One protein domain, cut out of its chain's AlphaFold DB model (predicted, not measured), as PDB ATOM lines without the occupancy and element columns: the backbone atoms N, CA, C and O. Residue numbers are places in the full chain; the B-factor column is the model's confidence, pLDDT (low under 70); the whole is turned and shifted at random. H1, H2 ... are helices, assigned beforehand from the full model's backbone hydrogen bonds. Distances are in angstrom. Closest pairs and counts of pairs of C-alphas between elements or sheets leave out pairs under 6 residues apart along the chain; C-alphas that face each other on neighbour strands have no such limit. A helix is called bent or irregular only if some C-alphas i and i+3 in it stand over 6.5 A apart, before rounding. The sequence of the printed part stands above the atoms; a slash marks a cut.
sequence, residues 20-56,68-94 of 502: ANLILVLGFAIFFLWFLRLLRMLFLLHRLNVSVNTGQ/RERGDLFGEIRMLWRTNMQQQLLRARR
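Overview. This is residues 20 to 56 and 68 to 94 of the 502 residues of the protein "Hypothetical protein" of Hanusia phi (UniProt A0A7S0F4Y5). Two separate helices, a long one, H1, and a shorter one, H2, run roughly the same way with an open gap between them, and there is no core where they meet. H2 is set off to one side of H1 and farther along, overlapping part of H1's length and reaching beyond its end, and the two staggered helices together make the long axis. The printed part has 64 residues with two named helices, H1 then H2, and no named strand; the class is all helix. The whole is extended, with a radius of gyration of the C-alphas of 19.7 A, and its C-alphas span 67 by 27 by 20 A, a rod in outline.

Along the chain. H1 takes residues 20 to 53 and measures 48.9 A from first to last C-alpha, from C-alpha 20 at (59.552, 22.084, 99.344) to C-alpha 53 at (67.274, 32.229, 146.581). H2 takes residues 68 to 92 and measures 34.6 A, ending with C-alpha 92 at (50.003, 33.414, 159.127).

Arrangement. H1 and H2 are apart, with no C-alpha of the one within 8 A of the other. Residues 20 to 56, of which 20 to 53 belong to H1, stand free. Residues 68 to 94, of which 68 to 92 belong to H2, also stand free. H2 has a kink of 29 degrees near residue 84; it is neither bent nor irregular, but only just: C-alphas 83 and 86 are 6.1 A apart. In H1 every O i to N i+4 pair is within hydrogen-bond range; in H2, 19 of 21 are.

Size, cuts and confidence. The two C-alphas farthest apart, those of Ala 20 and Arg 94, are 66.9 A apart. Residues 57 to 67 are not printed, and C-alphas 56 and 68 are 25.5 A apart across the cut. The link from H1 to H2 runs across this cut. The mean pLDDT of the printed part is 70.3; residue 48, residues 51 to 56 and residues 68 to 94 are under 70.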
ATOM      1  N   ALA A  20      59.351  22.958  98.184       73.25
ATOM      2  CA  ALA A  20      59.552  22.084  99.344       73.25
ATOM      3  C   ALA A  20      60.718  22.565 100.229       73.25
ATOM      4  O   ALA A  20      60.602  22.599 101.456       73.25
ATOM      5  N   ASN A  21      61.816  23.010  99.608       78.12
ATOM      6  CA  ASN A  21      62.942  23.604 100.325       78.12
ATOM      7  C   ASN A  21      62.553  24.928 100.996       78.12
ATOM      8  O   ASN A  21      62.972  25.177 102.124       78.12
ATOM      9  N   LEU A  22      61.713  25.750 100.361       81.69
ATOM     10  CA  LEU A  22      61.224  26.996 100.955       81.69
ATOM     11  C   LEU A  22      60.355  26.740 102.196       81.69
ATOM     12  O   LEU A  22      60.532  27.409 103.213       81.69
ATOM     13  N   ILE A  23      59.463  25.747 102.150       83.38
ATOM     14  CA  ILE A  23      58.628  25.366 103.301       83.38
ATOM     15  C   ILE A  23      59.490  24.830 104.449       83.38
ATOM     16  O   ILE A  23      59.269  25.205 105.600       83.38
ATOM     17  N   LEU A  24      60.506  24.011 104.155       84.25
ATOM     18  CA  LEU A  24      61.448  23.535 105.171       84.25
ATOM     19  C   LEU A  24      62.237  24.691 105.791       84.25
ATOM     20  O   LEU A  24      62.321  24.774 107.014       84.25
ATOM     21  N   VAL A  25      62.756  25.620 104.984       88.19
ATOM     22  CA  VAL A  25      63.493  26.795 105.478       88.19
ATOM     23  C   VAL A  25      62.602  27.686 106.351       88.19
ATOM     24  O   VAL A  25      63.037  28.115 107.420       88.19
ATOM     25  N   LEU A  26      61.346  27.920 105.962       86.75
ATOM     26  CA  LEU A  26      60.387  28.677 106.773       86.75
ATOM     27  C   LEU A  26      60.010  27.937 108.065       86.75
ATOM     28  O   LEU A  26      59.933  28.559 109.124       86.75
ATOM     29  N   GLY A  27      59.842  26.615 108.010       89.75
ATOM     30  CA  GLY A  27      59.604  25.776 109.184       89.75
ATOM     31  C   GLY A  27      60.767  25.822 110.177       89.75
ATOM     32  O   GLY A  27      60.552  26.052 111.368       89.75
ATOM     33  N   PHE A  28      62.006  25.706 109.688       92.00
ATOM     34  CA  PHE A  28      63.211  25.869 110.504       92.00
ATOM     35  C   PHE A  28      63.325  27.280 111.079       92.00
ATOM     36  O   PHE A  28      63.681  27.418 112.245       92.00
ATOM     37  N   ALA A  29      62.973  28.320 110.320       89.44
ATOM     38  CA  ALA A  29      62.978  29.692 110.820       89.44
ATOM     39  C   ALA A  29      61.958  29.895 111.952       89.44
ATOM     40  O   ALA A  29      62.293  30.474 112.983       89.44
ATOM     41  N   ILE A  30      60.735  29.375 111.815       89.06
ATOM     42  CA  ILE A  30      59.701  29.456 112.859       89.06
ATOM     43  C   ILE A  30      60.122  28.665 114.101       89.06
ATOM     44  O   ILE A  30      60.020  29.176 115.218       89.06
ATOM     45  N   PHE A  31      60.643  27.449 113.920       91.88
ATOM     46  CA  PHE A  31      61.143  26.630 115.021       91.88
ATOM     47  C   PHE A  31      62.322  27.301 115.730       91.88
ATOM     48  O   PHE A  31      62.359  27.347 116.956       91.88
ATOM     49  N   PHE A  32      63.250  27.888 114.978       93.00
ATOM     50  CA  PHE A  32      64.388  28.617 115.522       93.00
ATOM     51  C   PHE A  32      63.944  29.857 116.307       93.00
ATOM     52  O   PHE A  32      64.428  30.092 117.412       93.00
ATOM     53  N   LEU A  33      62.964  30.614 115.805       87.38
ATOM     54  CA  LEU A  33      62.384  31.751 116.527       87.38
ATOM     55  C   LEU A  33      61.655  31.315 117.807       87.38
ATOM     56  O   LEU A  33      61.785  31.969 118.845       87.38
ATOM     57  N   TRP A  34      60.925  30.200 117.765       92.38
ATOM     58  CA  TRP A  34      60.296  29.608 118.945       92.38
ATOM     59  C   TRP A  34      61.340  29.129 119.965       92.38
ATOM     60  O   TRP A  34      61.221  29.430 121.153       92.38
ATOM     61  N   PHE A  35      62.408  28.475 119.506       91.25
ATOM     62  CA  PHE A  35      63.507  27.994 120.339       91.25
ATOM     63  C   PHE A  35      64.271  29.146 121.002       91.25
ATOM     64  O   PHE A  35      64.527  29.108 122.205       91.25
ATOM     65  N   LEU A  36      64.554  30.227 120.271       88.25
ATOM     66  CA  LEU A  36      65.140  31.442 120.843       88.25
ATOM     67  C   LEU A  36      64.223  32.083 121.894       88.25
ATOM     68  O   LEU A  36      64.699  32.555 122.930       88.25
ATOM     69  N   ARG A  37      62.903  32.078 121.669       82.69
ATOM     70  CA  ARG A  37      61.921  32.557 122.653       82.69
ATOM     71  C   ARG A  37      61.904  31.677 123.905       82.69
ATOM     72  O   ARG A  37      61.856  32.215 125.011       82.69
ATOM     73  N   LEU A  38      61.998  30.360 123.748       84.62
ATOM     74  CA  LEU A  38      62.066  29.405 124.852       84.62
ATOM     75  C   LEU A  38      63.349  29.579 125.675       84.62
ATOM     76  O   LEU A  38      63.278  29.695 126.897       84.62
ATOM     77  N   LEU A  39      64.509  29.686 125.019       87.06
ATOM     78  CA  LEU A  39      65.787  29.950 125.688       87.06
ATOM     79  C   LEU A  39      65.758  31.266 126.473       87.06
ATOM     80  O   LEU A  39      66.225  31.324 127.610       87.06
ATOM     81  N   ARG A  40      65.146  32.313 125.907       84.56
ATOM     82  CA  ARG A  40      64.954  33.592 126.602       84.56
ATOM     83  C   ARG A  40      64.077  33.440 127.849       84.56
ATOM     84  O   ARG A  40      64.403  34.025 128.880       84.56
ATOM     85  N   MET A  41      62.998  32.660 127.781       77.94
ATOM     86  CA  MET A  41      62.121  32.406 128.932       77.94
ATOM     87  C   MET A  41      62.825  31.607 130.031       77.94
ATOM     88  O   MET A  41      62.749  31.985 131.199       77.94
ATOM     89  N   LEU A  42      63.568  30.559 129.668       79.12
ATOM     90  CA  LEU A  42      64.345  29.759 130.621       79.12
ATOM     91  C   LEU A  42      65.431  30.590 131.310       79.12
ATOM     92  O   LEU A  42      65.621  30.481 132.520       79.12
ATOM     93  N   PHE A  43      66.092  31.483 130.573       83.81
ATOM     94  CA  PHE A  43      67.073  32.403 131.146       83.81
ATOM     95  C   PHE A  43      66.447  33.373 132.161       83.81
ATOM     96  O   PHE A  43      67.017  33.606 133.230       83.81
ATOM     97  N   LEU A  44      65.261  33.919 131.868       76.81
ATOM     98  CA  LEU A  44      64.534  34.785 132.805       76.81
ATOM     99  C   LEU A  44      64.106  34.026 134.065       76.81
ATOM    100  O   LEU A  44      64.267  34.550 135.167       76.81
ATOM    101  N   LEU A  45      63.633  32.787 133.912       74.50
ATOM    102  CA  LEU A  45      63.235  31.932 135.028       74.50
ATOM    103  C   LEU A  45      64.431  31.585 135.926       74.50
ATOM    104  O   LEU A  45      64.339  31.684 137.146       74.50
ATOM    105  N   HIS A  46      65.581  31.266 135.326       80.00
ATOM    106  CA  HIS A  46      66.821  31.017 136.058       80.00
ATOM    107  C   HIS A  46      67.274  32.256 136.840       80.00
ATOM    108  O   HIS A  46      67.596  32.158 138.023       80.00
ATOM    109  N   ARG A  47      67.274  33.444 136.218       76.12
ATOM    110  CA  ARG A  47      67.631  34.689 136.923       76.12
ATOM    111  C   ARG A  47      66.674  35.000 138.069       76.12
ATOM    112  O   ARG A  47      67.130  35.475 139.105       76.12
ATOM    113  N   LEU A  48      65.382  34.725 137.898       67.19
ATOM    114  CA  LEU A  48      64.382  34.924 138.942       67.19
ATOM    115  C   LEU A  48      64.594  33.950 140.109       67.19
ATOM    116  O   LEU A  48      64.611  34.386 141.254       67.19
ATOM    117  N   ASN A  49      64.868  32.674 139.826       76.62
ATOM    118  CA  ASN A  49      65.190  31.667 140.840       76.62
ATOM    119  C   ASN A  49      66.447  32.044 141.647       76.62
ATOM    120  O   ASN A  49      66.434  32.032 142.875       76.62
ATOM    121  N   VAL A  50      67.515  32.479 140.967       74.06
ATOM    122  CA  VAL A  50      68.735  32.969 141.632       74.06
ATOM    123  C   VAL A  50      68.446  34.214 142.477       74.06
ATOM    124  O   VAL A  50      68.926  34.306 143.603       74.06
ATOM    125  N   SER A  51      67.640  35.157 141.981       61.91
ATOM    126  CA  SER A  51      67.274  36.374 142.724       61.91
ATOM    127  C   SER A  51      66.448  36.078 143.981       61.91
ATOM    128  O   SER A  51      66.642  36.740 144.997       61.91
ATOM    129  N   VAL A  52      65.544  35.096 143.922       61.88
ATOM    130  CA  VAL A  52      64.719  34.666 145.063       61.88
ATOM    131  C   VAL A  52      65.574  33.940 146.100       61.88
ATOM    132  O   VAL A  52      65.538  34.301 147.274       61.88
ATOM    133  N   ASN A  53      66.413  32.992 145.671       57.00
ATOM    134  CA  ASN A  53      67.274  32.229 146.581       57.00
ATOM    135  C   ASN A  53      68.376  33.076 147.232       57.00
ATOM    136  O   ASN A  53      68.863  32.727 148.301       57.00
ATOM    137  N   THR A  54      68.766  34.195 146.617       60.47
ATOM    138  CA  THR A  54      69.756  35.127 147.185       60.47
ATOM    139  C   THR A  54      69.134  36.232 148.045       60.47
ATOM    140  O   THR A  54      69.852  37.120 148.502       60.47
ATOM    141  N   GLY A  55      67.816  36.202 148.287       46.94
ATOM    142  CA  GLY A  55      67.130  37.143 149.181       46.94
ATOM    143  C   GLY A  55      67.135  38.601 148.704       46.94
ATOM    144  O   GLY A  55      66.788  39.506 149.463       46.94
ATOM    145  N   GLN A  56      67.511  38.861 147.448       49.97
ATOM    146  CA  GLN A  56      67.446  40.200 146.881       49.97
ATOM    147  C   GLN A  56      65.990  40.520 146.544       49.97
ATOM    148  O   GLN A  56      65.456  40.071 145.529       49.97
ATOM    149  N   ARG A  68      53.624  50.194 128.612       58.41
ATOM    150  CA  ARG A  68      52.288  49.587 128.665       58.41
ATOM    151  C   ARG A  68      52.312  48.160 129.219       58.41
ATOM    152  O   ARG A  68      51.598  47.872 130.168       58.41
ATOM    153  N   GLU A  69      53.212  47.316 128.717       56.34
ATOM    154  CA  GLU A  69      53.382  45.928 129.187       56.34
ATOM    155  C   GLU A  69      53.834  45.862 130.653       56.34
ATOM    156  O   GLU A  69      53.494  44.938 131.388       56.34
ATOM    157  N   ARG A  70      54.573  46.882 131.103       56.72
ATOM    158  CA  ARG A  70      54.930  47.070 132.511       56.72
ATOM    159  C   ARG A  70      53.710  47.326 133.392       56.72
ATOM    160  O   ARG A  70      53.636  46.763 134.476       56.72
ATOM    161  N   GLY A  71      52.799  48.194 132.956       64.31
ATOM    162  CA  GLY A  71      51.611  48.555 133.730       64.31
ATOM    163  C   GLY A  71      50.714  47.351 133.992       64.31
ATOM    164  O   GLY A  71      50.309  47.131 135.132       64.31
ATOM    165  N   ASP A  72      50.498  46.538 132.961       67.00
ATOM    166  CA  ASP A  72      49.598  45.388 133.030       67.00
ATOM    167  C   ASP A  72      50.202  44.254 133.878       67.00
ATOM    168  O   ASP A  72      49.553  43.770 134.803       67.00
ATOM    169  N   LEU A  73      51.486  43.923 133.683       59.72
ATOM    170  CA  LEU A  73      52.171  42.891 134.474       59.72
ATOM    171  C   LEU A  73      52.291  43.277 135.956       59.72
ATOM    172  O   LEU A  73      52.046  42.456 136.840       59.72
ATOM    173  N   PHE A  74      52.648  44.531 136.259       63.53
ATOM    174  CA  PHE A  74      52.664  45.002 137.646       63.53
ATOM    175  C   PHE A  74      51.253  45.098 138.231       63.53
ATOM    176  O   PHE A  74      51.099  44.904 139.434       63.53
ATOM    177  N   GLY A  75      50.232  45.371 137.416       68.62
ATOM    178  CA  GLY A  75      48.829  45.368 137.823       68.62
ATOM    179  C   GLY A  75      48.345  43.978 138.228       68.62
ATOM    180  O   GLY A  75      47.802  43.817 139.322       68.62
ATOM    181  N   GLU A  76      48.612  42.971 137.397       67.44
ATOM    182  CA  GLU A  76      48.255  41.572 137.654       67.44
ATOM    183  C   GLU A  76      49.015  40.997 138.849       67.44
ATOM    184  O   GLU A  76      48.400  40.446 139.763       67.44
ATOM    185  N   ILE A  77      50.336  41.203 138.913       60.00
ATOM    186  CA  ILE A  77      51.141  40.764 140.060       60.00
ATOM    187  C   ILE A  77      50.657  41.461 141.333       60.00
ATOM    188  O   ILE A  77      50.506  40.810 142.360       60.00
ATOM    189  N   ARG A  78      50.334  42.760 141.290       60.69
ATOM    190  CA  ARG A  78      49.815  43.495 142.456       60.69
ATOM    191  C   ARG A  78      48.431  43.012 142.889       60.69
ATOM    192  O   ARG A  78      48.155  43.016 144.088       60.69
ATOM    193  N   MET A  79      47.573  42.606 141.955       68.25
ATOM    194  CA  MET A  79      46.273  41.999 142.258       68.25
ATOM    195  C   MET A  79      46.422  40.611 142.883       68.25
ATOM    196  O   MET A  79      45.807  40.350 143.917       68.25
ATOM    197  N   LEU A  80      47.279  39.755 142.324       60.50
ATOM    198  CA  LEU A  80      47.568  38.420 142.861       60.50
ATOM    199  C   LEU A  80      48.223  38.495 144.247       60.50
ATOM    200  O   LEU A  80      47.856  37.754 145.158       60.50
ATOM    201  N   TRP A  81      49.134  39.450 144.445       54.84
ATOM    202  CA  TRP A  81      49.797  39.685 145.728       54.84
ATOM    203  C   TRP A  81      48.833  40.259 146.781       54.84
ATOM    204  O   TRP A  81      48.879  39.855 147.940       54.84
ATOM    205  N   ARG A  82      47.898  41.143 146.395       59.81
ATOM    206  CA  ARG A  82      46.852  41.640 147.310       59.81
ATOM    207  C   ARG A  82      45.851  40.565 147.709       59.81
ATOM    208  O   ARG A  82      45.513  40.466 148.879       59.81
ATOM    209  N   THR A  83      45.359  39.781 146.759       63.34
ATOM    210  CA  THR A  83      44.257  38.843 147.018       63.34
ATOM    211  C   THR A  83      44.719  37.599 147.768       63.34
ATOM    212  O   THR A  83      44.096  37.223 148.757       63.34
ATOM    213  N   ASN A  84      45.837  36.998 147.357       59.12
ATOM    214  CA  ASN A  84      46.300  35.732 147.924       59.12
ATOM    215  C   ASN A  84      47.261  35.953 149.105       59.12
ATOM    216  O   ASN A  84      47.071  35.398 150.189       59.12
ATOM    217  N   MET A  85      48.245  36.847 148.952       57.78
ATOM    218  CA  MET A  85      49.264  37.024 149.986       57.78
ATOM    219  C   MET A  85      48.748  37.796 151.200       57.78
ATOM    220  O   MET A  85      49.157  37.459 152.301       57.78
ATOM    221  N   GLN A  86      47.836  38.773 151.072       56.62
ATOM    222  CA  GLN A  86      47.284  39.430 152.270       56.62
ATOM    223  C   GLN A  86      46.416  38.474 153.085       56.62
ATOM    224  O   GLN A  86      46.519  38.481 154.303       56.62
ATOM    225  N   GLN A  87      45.611  37.617 152.453       56.06
ATOM    226  CA  GLN A  87      44.811  36.638 153.193       56.06
ATOM    227  C   GLN A  87      45.690  35.579 153.868       56.06
ATOM    228  O   GLN A  87      45.447  35.242 155.026       56.06
ATOM    229  N   GLN A  88      46.741  35.099 153.196       51.97
ATOM    230  CA  GLN A  88      47.668  34.141 153.797       51.97
ATOM    231  C   GLN A  88      48.610  34.775 154.827       51.97
ATOM    232  O   GLN A  88      48.839  34.164 155.859       51.97
ATOM    233  N   LEU A  89      49.083  36.010 154.629       55.03
ATOM    234  CA  LEU A  89      49.857  36.754 155.632       55.03
ATOM    235  C   LEU A  89      49.006  37.117 156.845       55.03
ATOM    236  O   LEU A  89      49.525  37.071 157.948       55.03
ATOM    237  N   LEU A  90      47.726  37.464 156.675       50.16
ATOM    238  CA  LEU A  90      46.820  37.742 157.796       50.16
ATOM    239  C   LEU A  90      46.487  36.470 158.587       50.16
ATOM    240  O   LEU A  90      46.400  36.536 159.810       50.16
ATOM    241  N   ARG A  91      46.363  35.313 157.918       49.62
ATOM    242  CA  ARG A  91      46.237  34.006 158.588       49.62
ATOM    243  C   ARG A  91      47.545  33.583 159.266       49.62
ATOM    244  O   ARG A  91      47.516  33.158 160.414       49.62
ATOM    245  N   ALA A  92      48.685  33.766 158.602       46.84
ATOM    246  CA  ALA A  92      50.003  33.414 159.127       46.84
ATOM    247  C   ALA A  92      50.478  34.352 160.251       46.84
ATOM    248  O   ALA A  92      51.217  33.918 161.126       46.84
ATOM    249  N   ARG A  93      50.028  35.617 160.287       50.25
ATOM    250  CA  ARG A  93      50.335  36.562 161.380       50.25
ATOM    251  C   ARG A  93      49.537  36.332 162.663       50.25
ATOM    252  O   ARG A  93      49.830  37.010 163.642       50.25
ATOM    253  N   ARG A  94      48.530  35.454 162.678       52.19
ATOM    254  CA  ARG A  94      47.610  35.312 163.825       52.19
ATOM    255  C   ARG A  94      47.642  33.969 164.535       52.19
ATOM    256  O   ARG A  94      46.871  33.773 165.465       52.19
TER     257      ARG A  94